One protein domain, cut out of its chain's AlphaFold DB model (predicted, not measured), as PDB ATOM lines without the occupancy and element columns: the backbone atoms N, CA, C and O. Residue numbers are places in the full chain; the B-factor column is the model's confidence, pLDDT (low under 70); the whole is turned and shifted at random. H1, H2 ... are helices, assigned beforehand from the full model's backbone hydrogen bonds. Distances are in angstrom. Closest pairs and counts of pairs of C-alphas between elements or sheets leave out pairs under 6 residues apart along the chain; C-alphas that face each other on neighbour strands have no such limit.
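What this domain is: This is residues 91 to 153 of the 181 residues of an uncharacterized protein of Phytophthora fragariae (UniProt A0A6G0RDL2). Three helices at steep tilts to one another, H1, H2 and H4, have their centres at the corners of a triangle and meet with few contacts, with short H1 near both of the longer helices. From H1 a stretch with no named element, residues 98 to 106, leads out to the first residue of H2; H2 then folds back, short H3 makes the turn into H4, and short H5 lies off by itself after H4. The 63 residues printed include five named helices, H1 to H5 in order along the chain, and no named strand; the class is all helix. The whole is compact, with a radius of gyration of the C-alphas of 11.8 A, and elongated in outline, spanning 33 by 21 by 20 A.

Where its parts are: Find C-alpha 91 at (-15.289, 3.736, 17.277); there H1 begins, and it takes residues 91 to 97, 10.3 A long. Go on to C-alpha 107 at (6.455, -8.108, 19.140), where H2 begins; it is the longest helix, residues 107 to 124, and measures 25.5 A. H3 follows with residues 128 to 131, 5.5 A. H4 takes residues 133 to 146 and measures 20.2 A. H5, residues 150 to 153, is 5.3 A long and ends at C-alpha 153, at (-1.830, -2.781, 8.135).

How they stand to each other: Start at H1, which touches H4 through residues 143 to 146 of H4 alone; the closest C-alphas, of Asp 91 and Val 143, are 6.2 A apart. H1 and H4 run the same way at a steep tilt of 58 degrees. H1 and H2 only just touch, with 3 pairs of C-alphas within 8 A, through residues 118 to 121 of H2 alone; look for the closest, Glu 97 and Ile 121, at 7.5 A. They run opposite ways at a steep tilt of 66 degrees. H2 and H4 are close but not clearly touching, their closest C-alphas, of Ala 118 and Leu 144, 7.7 A apart; they run opposite ways at a steep tilt of 58 degrees. H3 and H4 touch only at the corner by their link, closest at the C-alphas of Phe 131 and Val 137, 5.2 A. H2 and H3 are close but not clearly touching, with the C-alphas of Ile 122 and Ser 128 closest at 5.6 A. H5 touches no helix; it is only just apart from H4, 8.4 A at the closest. In H1, H2 and H4 every O i to N i+4 pair is within hydrogen-bond range, while H3 and H5 are too short for such a pair.

The domain as a whole: The two C-alphas farthest apart, of Ser 105 and Gly 133, are 33.9 A apart. The printed part has no cut. No link is long: H1 to H2 is short, and the others are tight. Look in the B-factor column at residues 150 to 153, which are under 70; the mean pLDDT of the printed part is 80.7.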
ATOM      1  N   ASP A  91     -16.404   3.546  18.191       80.12
ATOM      2  CA  ASP A  91     -15.289   3.736  17.277       80.12
ATOM      3  C   ASP A  91     -14.433   4.938  17.713       80.12
ATOM      4  O   ASP A  91     -13.206   4.848  17.650       80.12
ATOM      5  N   ASP A  92     -15.036   6.014  18.225       83.25
ATOM      6  CA  ASP A  92     -14.308   7.197  18.712       83.25
ATOM      7  C   ASP A  92     -13.573   6.937  20.031       83.25
ATOM      8  O   ASP A  92     -12.386   7.249  20.146       83.25
ATOM      9  N   LEU A  93     -14.210   6.241  20.980       86.06
ATOM     10  CA  LEU A  93     -13.584   5.836  22.242       86.06
ATOM     11  C   LEU A  93     -12.272   5.074  22.006       86.06
ATOM     12  O   LEU A  93     -11.241   5.349  22.621       86.06
ATOM     13  N   PHE A  94     -12.304   4.094  21.104       87.19
ATOM     14  CA  PHE A  94     -11.127   3.289  20.808       87.19
ATOM     15  C   PHE A  94     -10.118   4.042  19.944       87.19
ATOM     16  O   PHE A  94      -8.919   3.896  20.160       87.19
ATOM     17  N   ARG A  95     -10.563   4.889  19.012       84.25
ATOM     18  CA  ARG A  95      -9.661   5.746  18.234       84.25
ATOM     19  C   ARG A  95      -8.815   6.639  19.145       84.25
ATOM     20  O   ARG A  95      -7.611   6.798  18.900       84.25
ATOM     21  N   ASP A  96      -9.419   7.191  20.189       84.50
ATOM     22  CA  ASP A  96      -8.766   8.145  21.080       84.50
ATOM     23  C   ASP A  96      -7.850   7.456  22.092       84.50
ATOM     24  O   ASP A  96      -6.704   7.879  22.259       84.50
ATOM     25  N   GLU A  97      -8.299   6.354  22.694       88.88
ATOM     26  CA  GLU A  97      -7.604   5.730  23.824       88.88
ATOM     27  C   GLU A  97      -6.745   4.516  23.448       88.88
ATOM     28  O   GLU A  97      -5.719   4.263  24.082       88.88
ATOM     29  N   LEU A  98      -7.123   3.749  22.420       90.50
ATOM     30  CA  LEU A  98      -6.408   2.530  22.054       90.50
ATOM     31  C   LEU A  98      -5.230   2.859  21.132       90.50
ATOM     32  O   LEU A  98      -5.377   3.011  19.919       90.50
ATOM     33  N   LYS A  99      -4.026   2.943  21.708       88.62
ATOM     34  CA  LYS A  99      -2.787   3.201  20.963       88.62
ATOM     35  C   LYS A  99      -1.919   1.950  20.858       88.62
ATOM     36  O   LYS A  99      -1.732   1.213  21.822       88.62
ATOM     37  N   PHE A 100      -1.362   1.727  19.670       86.12
ATOM     38  CA  PHE A 100      -0.376   0.677  19.439       86.12
ATOM     39  C   PHE A 100       1.021   1.207  19.779       86.12
ATOM     40  O   PHE A 100       1.589   1.993  19.020       86.12
ATOM     41  N   ASP A 101       1.558   0.802  20.928       86.69
ATOM     42  CA  ASP A 101       2.832   1.311  21.435       86.69
ATOM     43  C   ASP A 101       4.031   0.731  20.667       86.69
ATOM     44  O   ASP A 101       4.458  -0.404  20.877       86.69
ATOM     45  N   LEU A 102       4.588   1.529  19.757       85.19
ATOM     46  CA  LEU A 102       5.753   1.163  18.954       85.19
ATOM     47  C   LEU A 102       7.081   1.210  19.721       85.19
ATOM     48  O   LEU A 102       8.075   0.719  19.186       85.19
ATOM     49  N   THR A 103       7.109   1.761  20.937       88.12
ATOM     50  CA  THR A 103       8.321   1.795  21.770       88.12
ATOM     51  C   THR A 103       8.662   0.415  22.338       88.12
ATOM     52  O   THR A 103       9.828   0.127  22.604       88.12
ATOM     53  N   ILE A 104       7.671  -0.480  22.433       84.69
ATOM     54  CA  ILE A 104       7.867  -1.881  22.810       84.69
ATOM     55  C   ILE A 104       8.511  -2.626  21.629       84.69
ATOM     56  O   ILE A 104       7.899  -2.820  20.571       84.69
ATOM     57  N   SER A 105       9.772  -3.028  21.810       82.50
ATOM     58  CA  SER A 105      10.579  -3.713  20.791       82.50
ATOM     59  C   SER A 105      10.125  -5.153  20.549       82.50
ATOM     60  O   SER A 105      10.038  -5.585  19.396       82.50
ATOM     61  N   ASP A 106       9.802  -5.878  21.623       84.44
ATOM     62  CA  ASP A 106       9.299  -7.246  21.555       84.44
ATOM     63  C   ASP A 106       7.880  -7.286  20.968       84.44
ATOM     64  O   ASP A 106       6.955  -6.608  21.424       84.44
ATOM     65  N   VAL A 107       7.704  -8.082  19.913       78.56
ATOM     66  CA  VAL A 107       6.455  -8.108  19.140       78.56
ATOM     67  C   VAL A 107       5.313  -8.727  19.943       78.56
ATOM     68  O   VAL A 107       4.184  -8.239  19.855       78.56
ATOM     69  N   GLU A 108       5.584  -9.780  20.713       78.31
ATOM     70  CA  GLU A 108       4.569 -10.487  21.495       78.31
ATOM     71  C   GLU A 108       4.098  -9.628  22.671       78.31
ATOM     72  O   GLU A 108       2.890  -9.462  22.871       78.31
ATOM     73  N   ALA A 109       5.032  -8.997  23.384       80.12
ATOM     74  CA  ALA A 109       4.747  -8.051  24.453       80.12
ATOM     75  C   ALA A 109       3.930  -6.861  23.939       80.12
ATOM     76  O   ALA A 109       2.929  -6.490  24.550       80.12
ATOM     77  N   ARG A 110       4.290  -6.308  22.775       85.81
ATOM     78  CA  ARG A 110       3.575  -5.177  22.171       85.81
ATOM     79  C   ARG A 110       2.136  -5.516  21.799       85.81
ATOM     80  O   ARG A 110       1.217  -4.762  22.110       85.81
ATOM     81  N   VAL A 111       1.926  -6.656  21.136       79.50
ATOM     82  CA  VAL A 111       0.572  -7.117  20.787       79.50
ATOM     83  C   VAL A 111      -0.230  -7.395  22.060       79.50
ATOM     84  O   VAL A 111      -1.388  -6.992  22.153       79.50
ATOM     85  N   THR A 112       0.384  -8.015  23.066       81.56
ATOM     86  CA  THR A 112      -0.270  -8.296  24.351       81.56
ATOM     87  C   THR A 112      -0.687  -7.015  25.068       81.56
ATOM     88  O   THR A 112      -1.837  -6.917  25.495       81.56
ATOM     89  N   ALA A 113       0.195  -6.015  25.140       85.81
ATOM     90  CA  ALA A 113      -0.098  -4.712  25.731       85.81
ATOM     91  C   ALA A 113      -1.283  -4.025  25.033       85.81
ATOM     92  O   ALA A 113      -2.182  -3.520  25.700       85.81
ATOM     93  N   TYR A 114      -1.355  -4.099  23.700       87.62
ATOM     94  CA  TYR A 114      -2.473  -3.557  22.922       87.62
ATOM     95  C   TYR A 114      -3.820  -4.211  23.272       87.62
ATOM     96  O   TYR A 114      -4.808  -3.528  23.543       87.62
ATOM     97  N   PHE A 115      -3.879  -5.547  23.314       85.50
ATOM     98  CA  PHE A 115      -5.104  -6.256  23.708       85.50
ATOM     99  C   PHE A 115      -5.454  -6.044  25.183       85.50
ATOM    100  O   PHE A 115      -6.637  -6.026  25.536       85.50
ATOM    101  N   HIS A 116      -4.448  -5.900  26.046       85.62
ATOM    102  CA  HIS A 116      -4.651  -5.578  27.451       85.62
ATOM    103  C   HIS A 116      -5.318  -4.209  27.603       85.62
ATOM    104  O   HIS A 116      -6.398  -4.142  28.188       85.62
ATOM    105  N   LEU A 117      -4.762  -3.178  26.958       90.62
ATOM    106  CA  LEU A 117      -5.306  -1.821  26.942       90.62
ATOM    107  C   LEU A 117      -6.750  -1.799  26.426       90.62
ATOM    108  O   LEU A 117      -7.628  -1.228  27.062       90.62
ATOM    109  N   ALA A 118      -7.047  -2.507  25.335       87.56
ATOM    110  CA  ALA A 118      -8.416  -2.614  24.835       87.56
ATOM    111  C   ALA A 118      -9.388  -3.238  25.853       87.56
ATOM    112  O   ALA A 118     -10.531  -2.804  25.981       87.56
ATOM    113  N   ASN A 119      -8.964  -4.271  26.588       86.31
ATOM    114  CA  ASN A 119      -9.795  -4.871  27.633       86.31
ATOM    115  C   ASN A 119      -9.969  -3.937  28.836       86.31
ATOM    116  O   ASN A 119     -11.040  -3.942  29.443       86.31
ATOM    117  N   GLU A 120      -8.945  -3.157  29.183       86.19
ATOM    118  CA  GLU A 120      -9.047  -2.119  30.208       86.19
ATOM    119  C   GLU A 120     -10.030  -1.026  29.785       86.19
ATOM    120  O   GLU A 120     -10.924  -0.722  30.566       86.19
ATOM    121  N   ILE A 121      -9.977  -0.538  28.540       86.69
ATOM    122  CA  ILE A 121     -10.944   0.427  27.983       86.69
ATOM    123  C   ILE A 121     -12.371  -0.127  28.065       86.69
ATOM    124  O   ILE A 121     -13.269   0.556  28.549       86.69
ATOM    125  N   ILE A 122     -12.595  -1.383  27.663       83.62
ATOM    126  CA  ILE A 122     -13.927  -2.016  27.712       83.62
ATOM    127  C   ILE A 122     -14.465  -2.083  29.143       83.62
ATOM    128  O   ILE A 122     -15.610  -1.708  29.397       83.62
ATOM    129  N   LYS A 123     -13.642  -2.551  30.088       81.56
ATOM    130  CA  LYS A 123     -14.028  -2.667  31.502       81.56
ATOM    131  C   LYS A 123     -14.254  -1.293  32.122       81.56
ATOM    132  O   LYS A 123     -15.262  -1.068  32.792       81.56
ATOM    133  N   ARG A 124     -13.336  -0.364  31.858       80.19
ATOM    134  CA  ARG A 124     -13.388   1.010  32.344       80.19
ATOM    135  C   ARG A 124     -14.555   1.773  31.749       80.19
ATOM    136  O   ARG A 124     -15.043   2.645  32.427       80.19
ATOM    137  N   ASN A 125     -15.075   1.438  30.578       78.12
ATOM    138  CA  ASN A 125     -16.267   2.104  30.041       78.12
ATOM    139  C   ASN A 125     -17.560   1.305  30.269       78.12
ATOM    140  O   ASN A 125     -18.629   1.737  29.863       78.12
ATOM    141  N   GLY A 126     -17.494   0.137  30.922       74.56
ATOM    142  CA  GLY A 126     -18.680  -0.678  31.209       74.56
ATOM    143  C   GLY A 126     -19.360  -1.255  29.962       74.56
ATOM    144  O   GLY A 126     -20.463  -1.774  30.053       74.56
ATOM    145  N   VAL A 127     -18.707  -1.217  28.798       79.94
ATOM    146  CA  VAL A 127     -19.267  -1.649  27.503       79.94
ATOM    147  C   VAL A 127     -19.012  -3.129  27.204       79.94
ATOM    148  O   VAL A 127     -19.064  -3.556  26.052       79.94
ATOM    149  N   SER A 128     -18.715  -3.936  28.229       82.25
ATOM    150  CA  SER A 128     -18.402  -5.366  28.075       82.25
ATOM    151  C   SER A 128     -19.496  -6.121  27.322       82.25
ATOM    152  O   SER A 128     -19.182  -6.910  26.432       82.25
ATOM    153  N   ASP A 129     -20.763  -5.821  27.610       80.62
ATOM    154  CA  ASP A 129     -21.910  -6.501  27.002       80.62
ATOM    155  C   ASP A 129     -22.064  -6.202  25.509       80.62
ATOM    156  O   ASP A 129     -22.509  -7.066  24.756       80.62
ATOM    157  N   VAL A 130     -21.597  -5.038  25.040       81.06
ATOM    158  CA  VAL A 130     -21.598  -4.698  23.604       81.06
ATOM    159  C   VAL A 130     -20.663  -5.608  22.804       81.06
ATOM    160  O   VAL A 130     -20.830  -5.786  21.596       81.06
ATOM    161  N   PHE A 131     -19.678  -6.197  23.479       80.44
ATOM    162  CA  PHE A 131     -18.702  -7.103  22.890       80.44
ATOM    163  C   PHE A 131     -18.963  -8.578  23.230       80.44
ATOM    164  O   PHE A 131     -18.145  -9.437  22.888       80.44
ATOM    165  N   SER A 132     -20.096  -8.879  23.867       78.75
ATOM    166  CA  SER A 132     -20.545 -10.238  24.182       78.75
ATOM    167  C   SER A 132     -21.311 -10.871  23.012       78.75
ATOM    168  O   SER A 132     -21.878 -10.188  22.161       78.75
ATOM    169  N   GLY A 133     -21.342 -12.206  22.955       78.56
ATOM    170  CA  GLY A 133     -22.006 -12.945  21.873       78.56
ATOM    171  C   GLY A 133     -21.259 -12.894  20.532       78.56
ATOM    172  O   GLY A 133     -20.217 -12.260  20.399       78.56
ATOM    173  N   GLU A 134     -21.763 -13.601  19.517       77.69
ATOM    174  CA  GLU A 134     -21.050 -13.732  18.234       77.69
ATOM    175  C   GLU A 134     -20.826 -12.375  17.544       77.69
ATOM    176  O   GLU A 134     -19.726 -12.094  17.060       77.69
ATOM    177  N   ASP A 135     -21.843 -11.516  17.531       75.75
ATOM    178  CA  ASP A 135     -21.769 -10.220  16.857       75.75
ATOM    179  C   ASP A 135     -20.972  -9.185  17.654       75.75
ATOM    180  O   ASP A 135     -20.215  -8.410  17.063       75.75
ATOM    181  N   GLY A 136     -21.042  -9.230  18.987       75.25
ATOM    182  CA  GLY A 136     -20.199  -8.400  19.843       75.25
ATOM    183  C   GLY A 136     -18.718  -8.723  19.661       75.25
ATOM    184  O   GLY A 136     -17.888  -7.817  19.549       75.25
ATOM    185  N   VAL A 137     -18.370 -10.003  19.509       77.25
ATOM    186  CA  VAL A 137     -16.979 -10.375  19.252       77.25
ATOM    187  C   VAL A 137     -16.523  -9.917  17.852       77.25
ATOM    188  O   VAL A 137     -15.406  -9.407  17.718       77.25
ATOM    189  N   LYS A 138     -17.374  -9.990  16.814       76.38
ATOM    190  CA  LYS A 138     -17.061  -9.411  15.486       76.38
ATOM    191  C   LYS A 138     -16.836  -7.900  15.565       76.38
ATOM    192  O   LYS A 138     -15.868  -7.397  14.992       76.38
ATOM    193  N   ARG A 139     -17.697  -7.182  16.293       78.88
ATOM    194  CA  ARG A 139     -17.561  -5.737  16.526       78.88
ATOM    195  C   ARG A 139     -16.239  -5.425  17.221       78.88
ATOM    196  O   ARG A 139     -15.512  -4.558  16.745       78.88
ATOM    197  N   LYS A 140     -15.870  -6.186  18.259       81.81
ATOM    198  CA  LYS A 140     -14.579  -6.039  18.949       81.81
ATOM    199  C   LYS A 140     -13.411  -6.165  17.977       81.81
ATOM    200  O   LYS A 140     -12.525  -5.320  17.972       81.81
ATOM    201  N   CYS A 141     -13.419  -7.182  17.118       78.19
ATOM    202  CA  CYS A 141     -12.370  -7.354  16.114       78.19
ATOM    203  C   CYS A 141     -12.297  -6.181  15.131       78.19
ATOM    204  O   CYS A 141     -11.200  -5.711  14.846       78.19
ATOM    205  N   LYS A 142     -13.442  -5.688  14.646       79.69
ATOM    206  CA  LYS A 142     -13.493  -4.539  13.732       79.69
ATOM    207  C   LYS A 142     -12.855  -3.294  14.360       79.69
ATOM    208  O   LYS A 142     -11.976  -2.693  13.752       79.69
ATOM    209  N   VAL A 143     -13.246  -2.961  15.588       82.75
ATOM    210  CA  VAL A 143     -12.734  -1.799  16.333       82.75
ATOM    211  C   VAL A 143     -11.225  -1.914  16.576       82.75
ATOM    212  O   VAL A 143     -10.470  -0.977  16.313       82.75
ATOM    213  N   LEU A 144     -10.765  -3.094  17.007       84.00
ATOM    214  CA  LEU A 144      -9.346  -3.358  17.251       84.00
ATOM    215  C   LEU A 144      -8.495  -3.234  15.990       84.00
ATOM    216  O   LEU A 144      -7.373  -2.755  16.085       84.00
ATOM    217  N   VAL A 145      -8.989  -3.673  14.831       80.25
ATOM    218  CA  VAL A 145      -8.256  -3.565  13.559       80.25
ATOM    219  C   VAL A 145      -8.247  -2.121  13.058       80.25
ATOM    220  O   VAL A 145      -7.204  -1.641  12.622       80.25
ATOM    221  N   ASN A 146      -9.374  -1.415  13.167       81.19
ATOM    222  CA  ASN A 146      -9.501  -0.023  12.731       81.19
ATOM    223  C   ASN A 146      -8.640   0.952  13.547       81.19
ATOM    224  O   ASN A 146      -8.262   2.002  13.033       81.19
ATOM    225  N   SER A 147      -8.322   0.603  14.795       81.81
ATOM    226  CA  SER A 147      -7.508   1.434  15.694       81.81
ATOM    227  C   SER A 147      -5.994   1.240  15.497       81.81
ATOM    228  O   SER A 147      -5.188   1.926  16.122       81.81
ATOM    229  N   ILE A 148      -5.575   0.329  14.607       79.94
ATOM    230  CA  ILE A 148      -4.159   0.120  14.282       79.94
ATOM    231  C   ILE A 148      -3.691   1.190  13.280       79.94
ATOM    232  O   ILE A 148      -4.340   1.392  12.251       79.94
ATOM    233  N   PRO A 149      -2.527   1.831  13.499       73.19
ATOM    234  CA  PRO A 149      -1.951   2.772  12.542       73.19
ATOM    235  C   PRO A 149      -1.785   2.174  11.133       73.19
ATOM    236  O   PRO A 149      -1.210   1.096  10.965       73.19
ATOM    237  N   GLY A 150      -2.200   2.919  10.102       61.25
ATOM    238  CA  GLY A 150      -2.128   2.517   8.687       61.25
ATOM    239  C   GLY A 150      -0.779   1.946   8.198       61.25
ATOM    240  O   GLY A 150      -0.788   0.987   7.433       61.25
ATOM    241  N   PRO A 151       0.400   2.415   8.653       55.28
ATOM    242  CA  PRO A 151       1.686   1.827   8.252       55.28
ATOM    243  C   PRO A 151       1.898   0.370   8.700       55.28
ATOM    244  O   PRO A 151       2.796  -0.308   8.194       55.28
ATOM    245  N   LEU A 152       1.101  -0.120   9.656       54.91
ATOM    246  CA  LEU A 152       1.184  -1.480  10.187       54.91
ATOM    247  C   LEU A 152       0.201  -2.438   9.509       54.91
ATOM    248  O   LEU A 152       0.447  -3.641   9.530       54.91
ATOM    249  N   THR A 153      -0.846  -1.938   8.844       51.25
ATOM    250  CA  THR A 153      -1.830  -2.781   8.135       51.25
ATOM    251  C   THR A 153      -1.239  -3.463   6.894       51.25
ATOM    252  O   THR A 153      -1.737  -4.506   6.471       51.25
TER     253      THR A 153